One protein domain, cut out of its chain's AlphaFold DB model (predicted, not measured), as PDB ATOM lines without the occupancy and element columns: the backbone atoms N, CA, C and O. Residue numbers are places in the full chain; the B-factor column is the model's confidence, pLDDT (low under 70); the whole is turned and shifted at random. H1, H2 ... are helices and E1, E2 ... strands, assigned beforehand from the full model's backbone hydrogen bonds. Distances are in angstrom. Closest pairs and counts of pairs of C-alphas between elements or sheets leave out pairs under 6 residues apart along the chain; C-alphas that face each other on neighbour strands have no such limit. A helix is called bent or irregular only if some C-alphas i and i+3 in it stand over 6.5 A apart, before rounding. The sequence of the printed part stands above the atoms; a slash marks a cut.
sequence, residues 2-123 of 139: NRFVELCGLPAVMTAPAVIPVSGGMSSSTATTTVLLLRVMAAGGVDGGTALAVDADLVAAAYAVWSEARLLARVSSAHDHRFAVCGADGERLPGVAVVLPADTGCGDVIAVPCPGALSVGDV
ATOM      1  N   ASN A   2     235.217 142.219 358.928       67.31
ATOM      2  CA  ASN A   2     233.944 142.075 359.662       67.31
ATOM      3  C   ASN A   2     233.633 143.234 360.615       67.31
ATOM      4  O   ASN A   2     232.502 143.699 360.653       67.31
ATOM      5  N   ARG A   3     234.642 143.781 361.305       78.69
ATOM      6  CA  ARG A   3     234.410 144.852 362.280       78.69
ATOM      7  C   ARG A   3     233.851 146.142 361.674       78.69
ATOM      8  O   ARG A   3     233.040 146.796 362.309       78.69
ATOM      9  N   PHE A   4     234.265 146.517 360.463       77.44
ATOM     10  CA  PHE A   4     233.731 147.713 359.800       77.44
ATOM     11  C   PHE A   4     232.254 147.524 359.444       77.44
ATOM     12  O   PHE A   4     231.423 148.365 359.765       77.44
ATOM     13  N   VAL A   5     231.930 146.371 358.856       79.25
ATOM     14  CA  VAL A   5     230.558 145.980 358.511       79.25
ATOM     15  C   VAL A   5     229.663 145.918 359.752       79.25
ATOM     16  O   VAL A   5     228.538 146.402 359.716       79.25
ATOM     17  N   GLU A   6     230.166 145.378 360.863       80.75
ATOM     18  CA  GLU A   6     229.454 145.353 362.149       80.75
ATOM     19  C   GLU A   6     229.151 146.757 362.686       80.75
ATOM     20  O   GLU A   6     228.093 146.971 363.269       80.75
ATOM     21  N   LEU A   7     230.076 147.706 362.515       84.38
ATOM     22  CA  LEU A   7     229.944 149.060 363.055       84.38
ATOM     23  C   LEU A   7     229.082 149.969 362.174       84.38
ATOM     24  O   LEU A   7     228.320 150.778 362.697       84.38
ATOM     25  N   CYS A   8     229.210 149.864 360.851       83.38
ATOM     26  CA  CYS A   8     228.532 150.747 359.900       83.38
ATOM     27  C   CYS A   8     227.199 150.183 359.384       83.38
ATOM     28  O   CYS A   8     226.355 150.944 358.909       83.38
ATOM     29  N   GLY A   9     226.997 148.867 359.484       88.62
ATOM     30  CA  GLY A   9     225.903 148.162 358.821       88.62
ATOM     31  C   GLY A   9     226.110 148.045 357.307       88.62
ATOM     32  O   GLY A   9     227.051 148.603 356.747       88.62
ATOM     33  N   LEU A  10     225.222 147.297 356.647       91.56
ATOM     34  CA  LEU A  10     225.121 147.222 355.187       91.56
ATOM     35  C   LEU A  10     223.686 147.586 354.754       91.56
ATOM     36  O   LEU A  10     222.763 147.402 355.558       91.56
ATOM     37  N   PRO A  11     223.495 148.153 353.550       93.06
ATOM     38  CA  PRO A  11     224.538 148.578 352.614       93.06
ATOM     39  C   PRO A  11     225.347 149.767 353.163       93.06
ATOM     40  O   PRO A  11     224.837 150.588 353.933       93.06
ATOM     41  N   ALA A  12     226.622 149.848 352.783       92.31
ATOM     42  CA  ALA A  12     227.515 150.944 353.159       92.31
ATOM     43  C   ALA A  12     228.215 151.534 351.935       92.31
ATOM     44  O   ALA A  12     228.424 150.854 350.933       92.31
ATOM     45  N   VAL A  13     228.604 152.803 352.034       93.25
ATOM     46  CA  VAL A  13     229.314 153.520 350.970       93.25
ATOM     47  C   VAL A  13     230.622 154.074 351.518       93.25
ATOM     48  O   VAL A  13     230.675 154.577 352.641       93.25
ATOM     49  N   MET A  14     231.689 153.970 350.732       93.75
ATOM     50  CA  MET A  14     232.992 154.543 351.054       93.75
ATOM     51  C   MET A  14     233.426 155.450 349.913       93.75
ATOM     52  O   MET A  14     233.772 154.967 348.839       93.75
ATOM     53  N   THR A  15     233.409 156.758 350.140       94.56
ATOM     54  CA  THR A  15     233.759 157.747 349.118       94.56
ATOM     55  C   THR A  15     235.173 158.268 349.334       94.56
ATOM     56  O   THR A  15     235.555 158.614 350.451       94.56
ATOM     57  N   ALA A  16     235.950 158.328 348.259       94.94
ATOM     58  CA  ALA A  16     237.317 158.828 348.249       94.94
ATOM     59  C   ALA A  16     237.639 159.475 346.890       94.94
ATOM     60  O   ALA A  16     236.922 159.244 345.912       94.94
ATOM     61  N   PRO A  17     238.722 160.260 346.779       96.62
ATOM     62  CA  PRO A  17     239.236 160.664 345.478       96.62
ATOM     63  C   PRO A  17     239.452 159.454 344.560       96.62
ATOM     64  O   PRO A  17     239.977 158.425 344.989       96.62
ATOM     65  N   ALA A  18     239.057 159.570 343.294       94.62
ATOM     66  CA  ALA A  18     239.296 158.517 342.311       94.62
ATOM     67  C   ALA A  18     240.798 158.366 342.035       94.62
ATOM     68  O   ALA A  18     241.564 159.318 342.182       94.62
ATOM     69  N   VAL A  19     241.224 157.187 341.591       93.75
ATOM     70  CA  VAL A  19     242.613 156.955 341.173       93.75
ATOM     71  C   VAL A  19     242.793 157.379 339.715       93.75
ATOM     72  O   VAL A  19     241.992 157.017 338.855       93.75
ATOM     73  N   ILE A  20     243.858 158.128 339.421       93.81
ATOM     74  CA  ILE A  20     244.235 158.475 338.047       93.81
ATOM     75  C   ILE A  20     244.700 157.189 337.334       93.81
ATOM     76  O   ILE A  20     245.610 156.522 337.836       93.81
ATOM     77  N   PRO A  21     244.133 156.813 336.174       89.50
ATOM     78  CA  PRO A  21     244.546 155.605 335.462       89.50
ATOM     79  C   PRO A  21     246.048 155.583 335.151       89.50
ATOM     80  O   PRO A  21     246.633 156.607 334.809       89.50
ATOM     81  N   VAL A  22     246.676 154.404 335.261       92.56
ATOM     82  CA  VAL A  22     248.110 154.169 334.958       92.56
ATOM     83  C   VAL A  22     249.088 154.975 335.842       92.56
ATOM     84  O   VAL A  22     250.295 154.948 335.635       92.56
ATOM     85  N   SER A  23     248.604 155.652 336.886       93.75
ATOM     86  CA  SER A  23     249.436 156.500 337.755       93.75
ATOM     87  C   SER A  23     250.178 155.766 338.876       93.75
ATOM     88  O   SER A  23     250.935 156.388 339.614       93.75
ATOM     89  N   GLY A  24     249.919 154.470 339.068       91.81
ATOM     90  CA  GLY A  24     250.413 153.730 340.233       91.81
ATOM     91  C   GLY A  24     249.670 154.042 341.540       91.81
ATOM     92  O   GLY A  24     250.194 153.751 342.610       91.81
ATOM     93  N   GLY A  25     248.461 154.614 341.471       90.69
ATOM     94  CA  GLY A  25     247.619 154.868 342.649       90.69
ATOM     95  C   GLY A  25     247.523 156.335 343.069       90.69
ATOM     96  O   GLY A  25     247.074 156.614 344.177       90.69
ATOM     97  N   MET A  26     247.923 157.281 342.212       96.50
ATOM     98  CA  MET A  26     247.775 158.702 342.518       96.50
ATOM     99  C   MET A  26     246.298 159.095 342.571       96.50
ATOM    100  O   MET A  26     245.525 158.816 341.651       96.50
ATOM    101  N   SER A  27     245.925 159.783 343.645       95.25
ATOM    102  CA  SER A  27     244.596 160.356 343.821       95.25
ATOM    103  C   SER A  27     244.364 161.513 342.849       95.25
ATOM    104  O   SER A  27     245.210 162.390 342.685       95.25
ATOM    105  N   SER A  28     243.190 161.537 342.230       95.81
ATOM    106  CA  SER A  28     242.705 162.667 341.446       95.81
ATOM    107  C   SER A  28     242.315 163.825 342.364       95.81
ATOM    108  O   SER A  28     241.736 163.614 343.425       95.81
ATOM    109  N   SER A  29     242.590 165.060 341.949       95.75
ATOM    110  CA  SER A  29     242.143 166.265 342.663       95.75
ATOM    111  C   SER A  29     240.714 166.686 342.310       95.75
ATOM    112  O   SER A  29     240.160 167.564 342.966       95.75
ATOM    113  N   THR A  30     240.118 166.092 341.271       95.25
ATOM    114  CA  THR A  30     238.827 166.527 340.712       95.25
ATOM    115  C   THR A  30     237.805 165.405 340.581       95.25
ATOM    116  O   THR A  30     236.606 165.671 340.590       95.25
ATOM    117  N   ALA A  31     238.250 164.153 340.468       95.00
ATOM    118  CA  ALA A  31     237.367 163.002 340.358       95.00
ATOM    119  C   ALA A  31     237.214 162.297 341.710       95.00
ATOM    120  O   ALA A  31     238.159 162.174 342.485       95.00
ATOM    121  N   THR A  32     236.012 161.788 341.962       95.69
ATOM    122  CA  THR A  32     235.651 161.031 343.164       95.69
ATOM    123  C   THR A  32     235.161 159.649 342.755       95.69
ATOM    124  O   THR A  32     234.593 159.484 341.675       95.69
ATOM    125  N   THR A  33     235.383 158.656 343.607       95.50
ATOM    126  CA  THR A  33     234.791 157.328 343.492       95.50
ATOM    127  C   THR A  33     234.162 156.929 344.816       95.50
ATOM    128  O   THR A  33     234.641 157.293 345.891       95.50
ATOM    129  N   THR A  34     233.085 156.168 344.729       95.69
ATOM    130  CA  THR A  34     232.433 155.533 345.861       95.69
ATOM    131  C   THR A  34     232.531 154.029 345.696       95.69
ATOM    132  O   THR A  34     232.214 153.503 344.640       95.69
ATOM    133  N   VAL A  35     232.949 153.319 346.735       95.50
ATOM    134  CA  VAL A  35     232.852 151.862 346.796       95.50
ATOM    135  C   VAL A  35     231.612 151.505 347.596       95.50
ATOM    136  O   VAL A  35     231.482 151.895 348.758       95.50
ATOM    137  N   LEU A  36     230.705 150.765 346.968       95.25
ATOM    138  CA  LEU A  36     229.546 150.178 347.623       95.25
ATOM    139  C   LEU A  36     229.974 148.880 348.296       95.25
ATOM    140  O   LEU A  36     230.579 148.025 347.651       95.25
ATOM    141  N   LEU A  37     229.659 148.726 349.575       95.19
ATOM    142  CA  LEU A  37     229.750 147.458 350.283       95.19
ATOM    143  C   LEU A  37     228.342 146.900 350.421       95.19
ATOM    144  O   LEU A  37     227.486 147.540 351.038       95.19
ATOM    145  N   LEU A  38     228.124 145.726 349.843       95.06
ATOM    146  CA  LEU A  38     226.807 145.111 349.712       95.06
ATOM    147  C   LEU A  38     226.837 143.692 350.267       95.06
ATOM    148  O   LEU A  38     227.811 142.965 350.059       95.06
ATOM    149  N   ARG A  39     225.768 143.288 350.948       94.88
ATOM    150  CA  ARG A  39     225.549 141.901 351.351       94.88
ATOM    151  C   ARG A  39     224.857 141.151 350.227       94.88
ATOM    152  O   ARG A  39     223.839 141.598 349.707       94.88
ATOM    153  N   VAL A  40     225.364 139.968 349.914       95.12
ATOM    154  CA  VAL A  40     224.671 138.996 349.076       95.12
ATOM    155  C   VAL A  40     223.524 138.397 349.883       95.12
ATOM    156  O   VAL A  40     223.734 137.772 350.920       95.12
ATOM    157  N   MET A  41     222.299 138.580 349.408       94.19
ATOM    158  CA  MET A  41     221.083 138.051 350.029       94.19
ATOM    159  C   MET A  41     220.734 136.668 349.483       94.19
ATOM    160  O   MET A  41     220.251 135.812 350.219       94.19
ATOM    161  N   ALA A  42     221.029 136.431 348.206       91.69
ATOM    162  CA  ALA A  42     220.897 135.137 347.556       91.69
ATOM    163  C   ALA A  42     221.826 135.069 346.340       91.69
ATOM    164  O   ALA A  42     222.072 136.078 345.679       91.69
ATOM    165  N   ALA A  43     222.306 133.869 346.032       90.56
ATOM    166  CA  ALA A  43     223.039 133.569 344.811       90.56
ATOM    167  C   ALA A  43     222.525 132.229 344.274       90.56
ATOM    168  O   ALA A  43     222.507 131.244 345.012       90.56
ATOM    169  N   GLY A  44     222.050 132.183 343.029       83.12
ATOM    170  CA  GLY A  44     221.467 130.955 342.486       83.12
ATOM    171  C   GLY A  44     220.571 131.155 341.272       83.12
ATOM    172  O   GLY A  44     220.410 132.265 340.774       83.12
ATOM    173  N   GLY A  45     220.028 130.050 340.759       69.69
ATOM    174  CA  GLY A  45     219.195 130.039 339.560       69.69
ATOM    175  C   GLY A  45     217.847 130.735 339.765       69.69
ATOM    176  O   GLY A  45     217.038 130.257 340.551       69.69
ATOM    177  N   VAL A  46     217.593 131.805 339.016       54.94
ATOM    178  CA  VAL A  46     216.258 132.367 338.775       54.94
ATOM    179  C   VAL A  46     215.970 132.130 337.292       54.94
ATOM    180  O   VAL A  46     216.768 132.529 336.445       54.94
ATOM    181  N   ASP A  47     214.905 131.392 336.973       51.56
ATOM    182  CA  ASP A  47     214.459 131.109 335.597       51.56
ATOM    183  C   ASP A  47     215.558 130.597 334.638       51.56
ATOM    184  O   ASP A  47     215.671 131.017 333.487       51.56
ATOM    185  N   GLY A  48     216.414 129.683 335.112       55.28
ATOM    186  CA  GLY A  48     217.462 129.054 334.293       55.28
ATOM    187  C   GLY A  48     218.753 129.869 334.117       55.28
ATOM    188  O   GLY A  48     219.674 129.396 333.453       55.28
ATOM    189  N   GLY A  49     218.868 131.049 334.741       64.25
ATOM    190  CA  GLY A  49     220.107 131.835 334.821       64.25
ATOM    191  C   GLY A  49     220.539 132.093 336.266       64.25
ATOM    192  O   GLY A  49     219.705 132.204 337.154       64.25
ATOM    193  N   THR A  50     221.842 132.201 336.540       86.38
ATOM    194  CA  THR A  50     222.327 132.498 337.901       86.38
ATOM    195  C   THR A  50     222.213 133.996 338.201       86.38
ATOM    196  O   THR A  50     222.783 134.821 337.484       86.38
ATOM    197  N   ALA A  51     221.485 134.352 339.256       91.88
ATOM    198  CA  ALA A  51     221.329 135.710 339.761       91.88
ATOM    199  C   ALA A  51     222.013 135.881 341.123       91.88
ATOM    200  O   ALA A  51     222.193 134.920 341.872       91.88
ATOM    201  N   LEU A  52     222.390 137.121 341.420       94.75
ATOM    202  CA  LEU A  52     222.961 137.596 342.667       94.75
ATOM    203  C   LEU A  52     222.077 138.736 343.179       94.75
ATOM    204  O   LEU A  52     222.070 139.824 342.603       94.75
ATOM    205  N   ALA A  53     221.331 138.475 344.247       94.69
ATOM    206  CA  ALA A  53     220.526 139.483 344.925       94.69
ATOM    207  C   ALA A  53     221.354 140.161 346.019       94.69
ATOM    208  O   ALA A  53     222.038 139.475 346.785       94.69
ATOM    209  N   VAL A  54     221.273 141.488 346.115       95.31
ATOM    210  CA  VAL A  54     222.002 142.288 347.110       95.31
ATOM    211  C   VAL A  54     221.068 143.123 347.984       95.31
ATOM    212  O   VAL A  54     219.924 143.375 347.628       95.31
ATOM    213  N   ASP A  55     221.556 143.570 349.139       93.31
ATOM    214  CA  ASP A  55     220.802 144.355 350.129       93.31
ATOM    215  C   ASP A  55     220.685 145.863 349.818       93.31
ATOM    216  O   ASP A  55     220.493 146.668 350.731       93.31
ATOM    217  N   ALA A  56     220.769 146.256 348.543       92.94
ATOM    218  CA  ALA A  56     220.696 147.651 348.102       92.94
ATOM    219  C   ALA A  56     219.643 147.895 347.016       92.94
ATOM    220  O   ALA A  56     219.385 147.029 346.180       92.94
ATOM    221  N   ASP A  57     219.079 149.104 347.010       90.94
ATOM    222  CA  ASP A  57     218.410 149.664 345.834       90.94
ATOM    223  C   ASP A  57     219.485 150.081 344.823       90.94
ATOM    224  O   ASP A  57     220.485 150.717 345.173       90.94
ATOM    225  N   LEU A  58     219.310 149.666 343.572       88.50
ATOM    226  CA  LEU A  58     220.324 149.811 342.538       88.50
ATOM    227  C   LEU A  58     220.002 150.898 341.511       88.50
ATOM    228  O   LEU A  58     220.806 151.106 340.603       88.50
ATOM    229  N   VAL A  59     218.895 151.637 341.666       83.75
ATOM    230  CA  VAL A  59     218.519 152.726 340.749       83.75
ATOM    231  C   VAL A  59     219.626 153.782 340.669       83.75
ATOM    232  O   VAL A  59     220.075 154.132 339.577       83.75
ATOM    233  N   ALA A  60     220.134 154.247 341.814       76.38
ATOM    234  CA  ALA A  60     221.238 155.210 341.851       76.38
ATOM    235  C   ALA A  60     222.614 154.570 341.578       76.38
ATOM    236  O   ALA A  60     223.552 155.253 341.166       76.38
ATOM    237  N   ALA A  61     222.735 153.252 341.762       73.06
ATOM    238  CA  ALA A  61     223.952 152.481 341.512       73.06
ATOM    239  C   ALA A  61     224.063 151.969 340.061       73.06
ATOM    240  O   ALA A  61     224.913 151.128 339.768       73.06
ATOM    241  N   ALA A  62     223.249 152.483 339.133       75.06
ATOM    242  CA  ALA A  62     223.301 152.110 337.718       75.06
ATOM    243  C   ALA A  62     224.682 152.358 337.073       75.06
ATOM    244  O   ALA A  62     225.050 151.680 336.117       75.06
ATOM    245  N   TYR A  63     225.462 153.300 337.614       83.81
ATOM    246  CA  TYR A  63     226.823 153.606 337.159       83.81
ATOM    247  C   TYR A  63     227.913 152.780 337.851       83.81
ATOM    248  O   TYR A  63     229.097 152.978 337.575       83.81
ATOM    249  N   ALA A  64     227.543 151.869 338.750       93.50
ATOM    250  CA  ALA A  64     228.505 151.001 339.402       93.50
ATOM    251  C   ALA A  64     229.201 150.088 338.377       93.50
ATOM    252  O   ALA A  64     228.591 149.535 337.458       93.50
ATOM    253  N   VAL A  65     230.506 149.918 338.545       94.44
ATOM    254  CA  VAL A  65     231.371 149.111 337.685       94.44
ATOM    255  C   VAL A  65     231.347 147.671 338.186       94.44
ATOM    256  O   VAL A  65     232.286 147.174 338.806       94.44
ATOM    257  N   TRP A  66     230.241 146.976 337.925       95.31
ATOM    258  CA  TRP A  66     230.021 145.598 338.380       95.31
ATOM    259  C   TRP A  66     231.076 144.601 337.885       95.31
ATOM    260  O   TRP A  66     231.389 143.639 338.579       95.31
ATOM    261  N   SER A  67     231.694 144.846 336.729       93.56
ATOM    262  CA  SER A  67     232.820 144.039 336.237       93.56
ATOM    263  C   SER A  67     234.059 144.095 337.138       93.56
ATOM    264  O   SER A  67     234.915 143.215 337.070       93.56
ATOM    265  N   GLU A  68     234.172 145.122 337.977       95.25
ATOM    266  CA  GLU A  68     235.275 145.308 338.921       95.25
ATOM    267  C   GLU A  68     234.903 144.925 340.354       95.25
ATOM    268  O   GLU A  68     235.708 145.111 341.268       95.25
ATOM    269  N   ALA A  69     233.714 144.354 340.566       96.75
ATOM    270  CA  ALA A  69     233.316 143.921 341.890       96.75
ATOM    271  C   ALA A  69     234.263 142.844 342.441       96.75
ATOM    272  O   ALA A  69     234.865 142.058 341.699       96.75
ATOM    273  N   ARG A  70     234.403 142.808 343.764       96.62
ATOM    274  CA  ARG A  70     235.260 141.842 344.461       96.62
ATOM    275  C   ARG A  70     234.544 141.262 345.669       96.62
ATOM    276  O   ARG A  70     233.949 142.006 346.445       96.62
ATOM    277  N   LEU A  71     234.669 139.949 345.849       96.31
ATOM    278  CA  LEU A  71     234.316 139.279 347.097       96.31
ATOM    279  C   LEU A  71     235.242 139.771 348.219       96.31
ATOM    280  O   LEU A  71     236.459 139.856 348.045       96.31
ATOM    281  N   LEU A  72     234.660 140.097 349.368       92.81
ATOM    282  CA  LEU A  72     235.363 140.517 350.571       92.81
ATOM    283  C   LEU A  72     235.166 139.510 351.706       92.81
ATOM    284  O   LEU A  72     234.368 138.583 351.633       92.81
ATOM    285  N   ALA A  73     235.903 139.737 352.795       82.12
ATOM    286  CA  ALA A  73     235.808 139.019 354.069       82.12
ATOM    287  C   ALA A  73     236.207 137.532 354.052       82.12
ATOM    288  O   ALA A  73     236.467 136.988 355.125       82.12
ATOM    289  N   ARG A  74     236.363 136.906 352.882       90.06
ATOM    290  CA  ARG A  74     236.943 135.568 352.733       90.06
ATOM    291  C   ARG A  74     237.698 135.410 351.415       90.06
ATOM    292  O   ARG A  74     237.524 136.196 350.489       90.06
ATOM    293  N   VAL A  75     238.522 134.370 351.349       91.62
ATOM    294  CA  VAL A  75     239.193 133.917 350.123       91.62
ATOM    295  C   VAL A  75     238.403 132.739 349.556       91.62
ATOM    296  O   VAL A  75     237.931 131.898 350.319       91.62
ATOM    297  N   SER A  76     238.272 132.677 348.234       93.50
ATOM    298  CA  SER A  76     237.713 131.532 347.512       93.50
ATOM    299  C   SER A  76     238.694 131.067 346.437       93.50
ATOM    300  O   SER A  76     239.421 131.878 345.866       93.50
ATOM    301  N   SER A  77     238.715 129.760 346.183       94.69
ATOM    302  CA  SER A  77     239.434 129.128 345.070       94.69
ATOM    303  C   SER A  77     238.486 128.551 344.015       94.69
ATOM    304  O   SER A  77     238.925 127.784 343.156       94.69
ATOM    305  N   ALA A  78     237.184 128.838 344.108       95.25
ATOM    306  CA  ALA A  78     236.228 128.460 343.078       95.25
ATOM    307  C   ALA A  78     236.527 129.215 341.773       95.25
ATOM    308  O   ALA A  78     237.142 130.281 341.780       95.25
ATOM    309  N   HIS A  79     236.095 128.649 340.649       94.44
ATOM    310  CA  HIS A  79     236.210 129.318 339.358       94.44
ATOM    311  C   HIS A  79     235.324 130.566 339.313       94.44
ATOM    312  O   HIS A  79     234.312 130.643 340.011       94.44
ATOM    313  N   ASP A  80     235.687 131.519 338.461       94.94
ATOM    314  CA  ASP A  80     234.863 132.692 338.196       94.94
ATOM    315  C   ASP A  80     233.540 132.282 337.544       94.94
ATOM    316  O   ASP A  80     233.504 131.515 336.579       94.94
ATOM    317  N   HIS A  81     232.447 132.837 338.050       94.19
ATOM    318  CA  HIS A  81     231.101 132.634 337.546       94.19
ATOM    319  C   HIS A  81     230.412 133.970 337.317       94.19
ATOM    320  O   HIS A  81     230.606 134.938 338.055       94.19
ATOM    321  N   ARG A  82     229.594 134.030 336.267       94.44
ATOM    322  CA  ARG A  82     228.868 135.242 335.889       94.44
ATOM    323  C   ARG A  82     227.462 135.211 336.473       94.44
ATOM    324  O   ARG A  82     226.679 134.321 336.152       94.44
ATOM    325  N   PHE A  83     227.124 136.234 337.247       94.75
ATOM    326  CA  PHE A  83     225.810 136.414 337.846       94.75
ATOM    327  C   PHE A  83     225.107 137.626 337.245       94.75
ATOM    328  O   PHE A  83     225.709 138.677 337.021       94.75
ATOM    329  N   ALA A  84     223.809 137.491 337.014       94.06
ATOM    330  CA  ALA A  84     222.929 138.641 336.887       94.06
ATOM    331  C   ALA A  84     222.798 139.365 338.224       94.06
ATOM    332  O   ALA A  84     222.830 138.706 339.255       94.06
ATOM    333  N   VAL A  85     222.599 140.679 338.223       94.00
ATOM    334  CA  VAL A  85     222.466 141.437 339.473       94.00
ATOM    335  C   VAL A  85     221.014 141.833 339.700       94.00
ATOM    336  O   VAL A  85     220.381 142.386 338.798       94.00
ATOM    337  N   CYS A  86     220.513 141.575 340.906       92.94
ATOM    338  CA  CYS A  86     219.200 142.010 341.368       92.94
ATOM    339  C   CYS A  86     219.334 142.900 342.607       92.94
ATOM    340  O   CYS A  86     220.151 142.616 343.488       92.94
ATOM    341  N   GLY A  87     218.527 143.959 342.671       92.25
ATOM    342  CA  GLY A  87     218.421 144.816 343.850       92.25
ATOM    343  C   GLY A  87     217.664 144.151 344.999       92.25
ATOM    344  O   GLY A  87     217.205 143.011 344.905       92.25
ATOM    345  N   ALA A  88     217.518 144.886 346.099       90.69
ATOM    346  CA  ALA A  88     216.790 144.437 347.285       90.69
ATOM    347  C   ALA A  88     215.278 144.269 347.049       90.69
ATOM    348  O   ALA A  88     214.610 143.554 347.793       90.69
ATOM    349  N   ASP A  89     214.741 144.925 346.022       87.44
ATOM    350  CA  ASP A  89     213.377 144.759 345.512       87.44
ATOM    351  C   ASP A  89     213.202 143.483 344.668       87.44
ATOM    352  O   ASP A  89     212.080 143.127 344.317       87.44
ATOM    353  N   GLY A  90     214.294 142.769 344.379       85.62
ATOM    354  CA  GLY A  90     214.316 141.596 343.510       85.62
ATOM    355  C   GLY A  90     214.385 141.941 342.022       85.62
ATOM    356  O   GLY A  90     214.558 141.034 341.204       85.62
ATOM    357  N   GLU A  91     214.316 143.225 341.662       87.06
ATOM    358  CA  GLU A  91     214.343 143.655 340.273       87.06
ATOM    359  C   GLU A  91     215.739 143.492 339.688       87.06
ATOM    360  O   GLU A  91     216.767 143.842 340.282       87.06
ATOM    361  N   ARG A  92     215.774 142.930 338.483       89.25
ATOM    362  CA  ARG A  92     217.018 142.685 337.767       89.25
ATOM    363  C   ARG A  92     217.505 143.976 337.126       89.25
ATOM    364  O   ARG A  92     216.796 144.572 336.320       89.25
ATOM    365  N   LEU A  93     218.769 144.326 337.356       89.56
ATOM    366  CA  LEU A  93     219.444 145.379 336.601       89.56
ATOM    367  C   LEU A  93     219.631 144.948 335.131       89.56
ATOM    368  O   LEU A  93     220.377 143.996 334.855       89.56
ATOM    369  N   PRO A  94     218.998 145.626 334.158       88.38
ATOM    370  CA  PRO A  94     219.082 145.225 332.757       88.38
ATOM    371  C   PRO A  94     220.504 145.357 332.205       88.38
ATOM    372  O   PRO A  94     221.162 146.377 332.382       88.38
ATOM    373  N   GLY A  95     220.989 144.322 331.512       88.19
ATOM    374  CA  GLY A  95     222.308 144.331 330.862       88.19
ATOM    375  C   GLY A  95     223.515 144.290 331.810       88.19
ATOM    376  O   GLY A  95     224.648 144.183 331.340       88.19
ATOM    377  N   VAL A  96     223.295 144.317 333.125       91.19
ATOM    378  CA  VAL A  96     224.355 144.282 334.133       91.19
ATOM    379  C   VAL A  96     224.627 142.846 334.572       91.19
ATOM    380  O   VAL A  96     223.718 142.041 334.790       91.19
ATOM    381  N   ALA A  97     225.910 142.524 334.707       92.44
ATOM    382  CA  ALA A  97     226.367 141.280 335.296       92.44
ATOM    383  C   ALA A  97     227.625 141.521 336.128       92.44
ATOM    384  O   ALA A  97     228.399 142.441 335.859       92.44
ATOM    385  N   VAL A  98     227.837 140.641 337.093       95.31
ATOM    386  CA  VAL A  98     229.004 140.617 337.969       95.31
ATOM    387  C   VAL A  98     229.714 139.275 337.812       95.31
ATOM    388  O   VAL A  98     229.067 138.250 337.596       95.31
ATOM    389  N   VAL A  99     231.044 139.279 337.871       95.62
ATOM    390  CA  VAL A  99     231.855 138.056 337.862       95.62
ATOM    391  C   VAL A  99     232.461 137.885 339.247       95.62
ATOM    392  O   VAL A  99     233.176 138.764 339.720       95.62
ATOM    393  N   LEU A 100     232.127 136.780 339.906       96.25
ATOM    394  CA  LEU A 100     232.563 136.441 341.260       96.25
ATOM    395  C   LEU A 100     232.850 134.936 341.339       96.25
ATOM    396  O   LEU A 100     232.397 134.198 340.464       96.25
ATOM    397  N   PRO A 101     233.541 134.447 342.381       95.62
ATOM    398  CA  PRO A 101     233.714 133.011 342.582       95.62
ATOM    399  C   PRO A 101     232.374 132.257 342.574       95.62
ATOM    400  O   PRO A 101     231.386 132.731 343.139       95.62
ATOM    401  N   ALA A 102     232.327 131.077 341.954       93.94
ATOM    402  CA  ALA A 102     231.105 130.280 341.793       93.94
ATOM    403  C   ALA A 102     230.455 129.852 343.119       93.94
ATOM    404  O   ALA A 102     229.267 129.545 343.153       93.94
ATOM    405  N   ASP A 103     231.223 129.841 344.208       94.38
ATOM    406  CA  ASP A 103     230.753 129.566 345.566       94.38
ATOM    407  C   ASP A 103     230.288 130.831 346.312       94.38
ATOM    408  O   ASP A 103     230.132 130.791 347.532       94.38
ATOM    409  N   THR A 104     230.105 131.964 345.622       95.06
ATOM    410  CA  THR A 104     229.490 133.168 346.202       95.06
ATOM    411  C   THR A 104     228.070 132.842 346.645       95.06
ATOM    412  O   THR A 104     227.284 132.299 345.870       95.06
ATOM    413  N   GLY A 105     227.731 133.180 347.887       93.44
ATOM    414  CA  GLY A 105     226.479 132.780 348.516       93.44
ATOM    415  C   GLY A 105     225.900 133.829 349.458       93.44
ATOM    416  O   GLY A 105     226.477 134.886 349.698       93.44
ATOM    417  N   CYS A 106     224.722 133.521 350.002       93.50
ATOM    418  CA  CYS A 106     224.051 134.365 350.989       93.50
ATOM    419  C   CYS A 106     224.975 134.671 352.182       93.50
ATOM    420  O   CYS A 106     225.632 133.782 352.722       93.50
ATOM    421  N   GLY A 107     225.004 135.934 352.604       92.44
ATOM    422  CA  GLY A 107     225.827 136.430 353.702       92.44
ATOM    423  C   GLY A 107     227.213 136.925 353.291       92.44
ATOM    424  O   GLY A 107     227.825 137.651 354.077       92.44
ATOM    425  N   ASP A 108     227.681 136.605 352.081       94.50
ATOM    426  CA  ASP A 108     228.916 137.172 351.545       94.50
ATOM    427  C   ASP A 108     228.808 138.691 351.388       94.50
ATOM    428  O   ASP A 108     227.724 139.252 351.227       94.50
ATOM    429  N   VAL A 109     229.954 139.368 351.431       95.19
ATOM    430  CA  VAL A 109     230.036 140.816 351.229       95.19
ATOM    431  C   VAL A 109     230.844 141.080 349.976       95.19
ATOM    432  O   VAL A 109     231.932 140.529 349.814       95.19
ATOM    433  N   ILE A 110     230.339 141.951 349.113       96.00
ATOM    434  CA  ILE A 110     231.035 142.380 347.905       96.00
ATOM    435  C   ILE A 110     231.328 143.876 347.965       96.00
ATOM    436  O   ILE A 110     230.555 144.651 348.525       96.00
ATOM    437  N   ALA A 111     232.451 144.268 347.376       96.06
ATOM    438  CA  ALA A 111     232.754 145.654 347.054       96.06
ATOM    439  C   ALA A 111     232.459 145.909 345.581       96.06
ATOM    440  O   ALA A 111     232.914 145.138 344.739       96.06
ATOM    441  N   VAL A 112     231.758 146.999 345.273       96.75
ATOM    442  CA  VAL A 112     231.464 147.422 343.900       96.75
ATOM    443  C   VAL A 112     231.907 148.874 343.719       96.75
ATOM    444  O   VAL A 112     231.346 149.763 344.366       96.75
ATOM    445  N   PRO A 113     232.920 149.151 342.880       95.75
ATOM    446  CA  PRO A 113     233.312 150.518 342.566       95.75
ATOM    447  C   PRO A 113     232.196 151.250 341.822       95.75
ATOM    448  O   PRO A 113     231.535 150.684 340.961       95.75
ATOM    449  N   CYS A 114     232.013 152.528 342.114       94.62
ATOM    450  CA  CYS A 114     231.091 153.417 341.429       94.62
ATOM    451  C   CYS A 114     231.793 154.762 341.194       94.62
ATOM    452  O   CYS A 114     232.337 155.350 342.137       94.62
ATOM    453  N   PRO A 115     231.829 155.282 339.960       93.06
ATOM    454  CA  PRO A 115     232.289 156.638 339.711       93.06
ATOM    455  C   PRO A 115     231.379 157.645 340.420       93.06
ATOM    456  O   PRO A 115     230.165 157.460 340.491       93.06
ATOM    457  N   GLY A 116     231.966 158.728 340.925       92.06
ATOM    458  CA  GLY A 116     231.241 159.790 341.614       92.06
ATOM    459  C   GLY A 116     231.033 159.547 343.109       92.06
ATOM    460  O   GLY A 116     231.607 158.642 343.721       92.06
ATOM    461  N   ALA A 117     230.231 160.427 343.704       91.62
ATOM    462  CA  ALA A 117     229.855 160.389 345.110       91.62
ATOM    463  C   ALA A 117     228.416 159.878 345.229       91.62
ATOM    464  O   ALA A 117     227.499 160.534 344.742       91.62
ATOM    465  N   LEU A 118     228.235 158.727 345.876       91.94
ATOM    466  CA  LEU A 118     226.924 158.229 346.287       91.94
ATOM    467  C   LEU A 118     226.814 158.309 347.805       91.94
ATOM    468  O   LEU A 118     227.762 157.991 348.527       91.94
ATOM    469  N   SER A 119     225.651 158.722 348.289       91.44
ATOM    470  CA  SER A 119     225.316 158.655 349.702       91.44
ATOM    471  C   SER A 119     224.694 157.302 350.035       91.44
ATOM    472  O   SER A 119     224.160 156.594 349.185       91.44
ATOM    473  N   VAL A 120     224.706 156.947 351.319       91.00
ATOM    474  CA  VAL A 120     224.019 155.738 351.788       91.00
ATOM    475  C   VAL A 120     222.507 155.808 351.511       91.00
ATOM    476  O   VAL A 120     221.884 154.776 351.282       91.00
ATOM    477  N   GLY A 121     221.909 157.006 351.524       90.50
ATOM    478  CA  GLY A 121     220.481 157.192 351.246       90.50
ATOM    479  C   GLY A 121     220.087 156.821 349.816       90.50
ATOM    480  O   GLY A 121     218.964 156.378 349.612       90.50
ATOM    481  N   ASP A 122     221.020 156.924 348.868       90.81
ATOM    482  CA  ASP A 122     220.784 156.624 347.451       90.81
ATOM    483  C   ASP A 122     220.685 155.119 347.163       90.81
ATOM    484  O   ASP A 122     220.133 154.718 346.145       90.81
ATOM    485  N   VAL A 123     221.246 154.285 348.047       91.00
ATOM    486  CA  VAL A 123     221.351 152.826 347.857       91.00
ATOM    487  C   VAL A 123     220.641 152.024 348.942       91.00
ATOM    488  O   VAL A 123     220.564 150.798 348.866       91.00
TER     489      VAL A 123
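This is residues 2 to 123 of the 139 residues of the protein "Putative periplasmic protein kinase" of Microbacterium sp. TS-1 (UniProt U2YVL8). One strongly twisted sheet curls round into a small, incompletely closed barrel of E7, E2, E3, E5, E6 and E4, open between E4 and E6. The very long strand E2 runs through it from one end of the domain to the other, with E1 paired beside its first part, and the three short helices are at the outside. The 122 printed residues hold three named helices and seven named strands in the order H1 E1 E2 E3 H2 E4 E5 E6 E7 H3; the class is mostly strand. The branched sheet is mixed, with E3 and E5 its parallel pair. The whole is compact, with a radius of gyration of the C-alphas of 14.4 A and spans of 45 by 32 by 32 A.

E2, residues 27 to 46, is 40.1 A long and bends by 111 degrees at residue 30; its C-alpha 27 is at (244.596, 160.356, 343.821). E1, residues 12 to 19, 20.2 A, bends by 60 degrees at residue 16. E3 is residues 49 to 54, E4 residues 70 to 72, E5 residues 80 to 86 and E7 residues 109 to 115, 19.7 A. E6, residues 92 to 101, 19.9 A, bends by 104 degrees at residue 95. H1, residues 2 to 8, begins at C-alpha 2 (233.944, 142.075, 359.662). H2 is residues 60 to 63, and H3, residues 120 to 123, ends at C-alpha 123 (221.351, 152.826, 347.857).

E1 and E3 lie on one side of E2, E7 on the other side. E1, E2 and E3 form a meander, each strand the antiparallel neighbour of the one before: N 14 and O 35 are 2.9 A apart, N 51 and O 44 2.8 A. E2 and E7 are antiparallel, with N 36 and O 112 at 2.9 A. E4 is antiparallel to E7, with N 72 and O 109 at 2.8 A. E3 and E5 are parallel, with N 52 and O 84 at 2.7 A. The hairpin E5 and E6 has N 83 and O 98 at 2.8 A. The closest C-alphas of E4 and E6, Leu 71 and Leu 100, are 6.7 A apart. H1, H2 and H3 only graze the sheet. H2 and H3 touch, the C-alphas of Ala 60 and Asp 122 being closest at 5.8 A; H1 is apart from both. H2 is irregular, C-alphas 60 and 63 being 7.5 A apart. In H1 every O i to N i+4 pair is within hydrogen-bond range; H2 and H3 are too short for one, and of O i to N i+3 pairs H2 has 0 of 1 within range, H3 1 of 1.

The C-alphas farthest apart, Ser 29 and Gly 48, are 45.4 A apart. The printed part has no cut and no long link. Its mean pLDDT is 90.3; residue 2 and residues 45 to 49 are under 70.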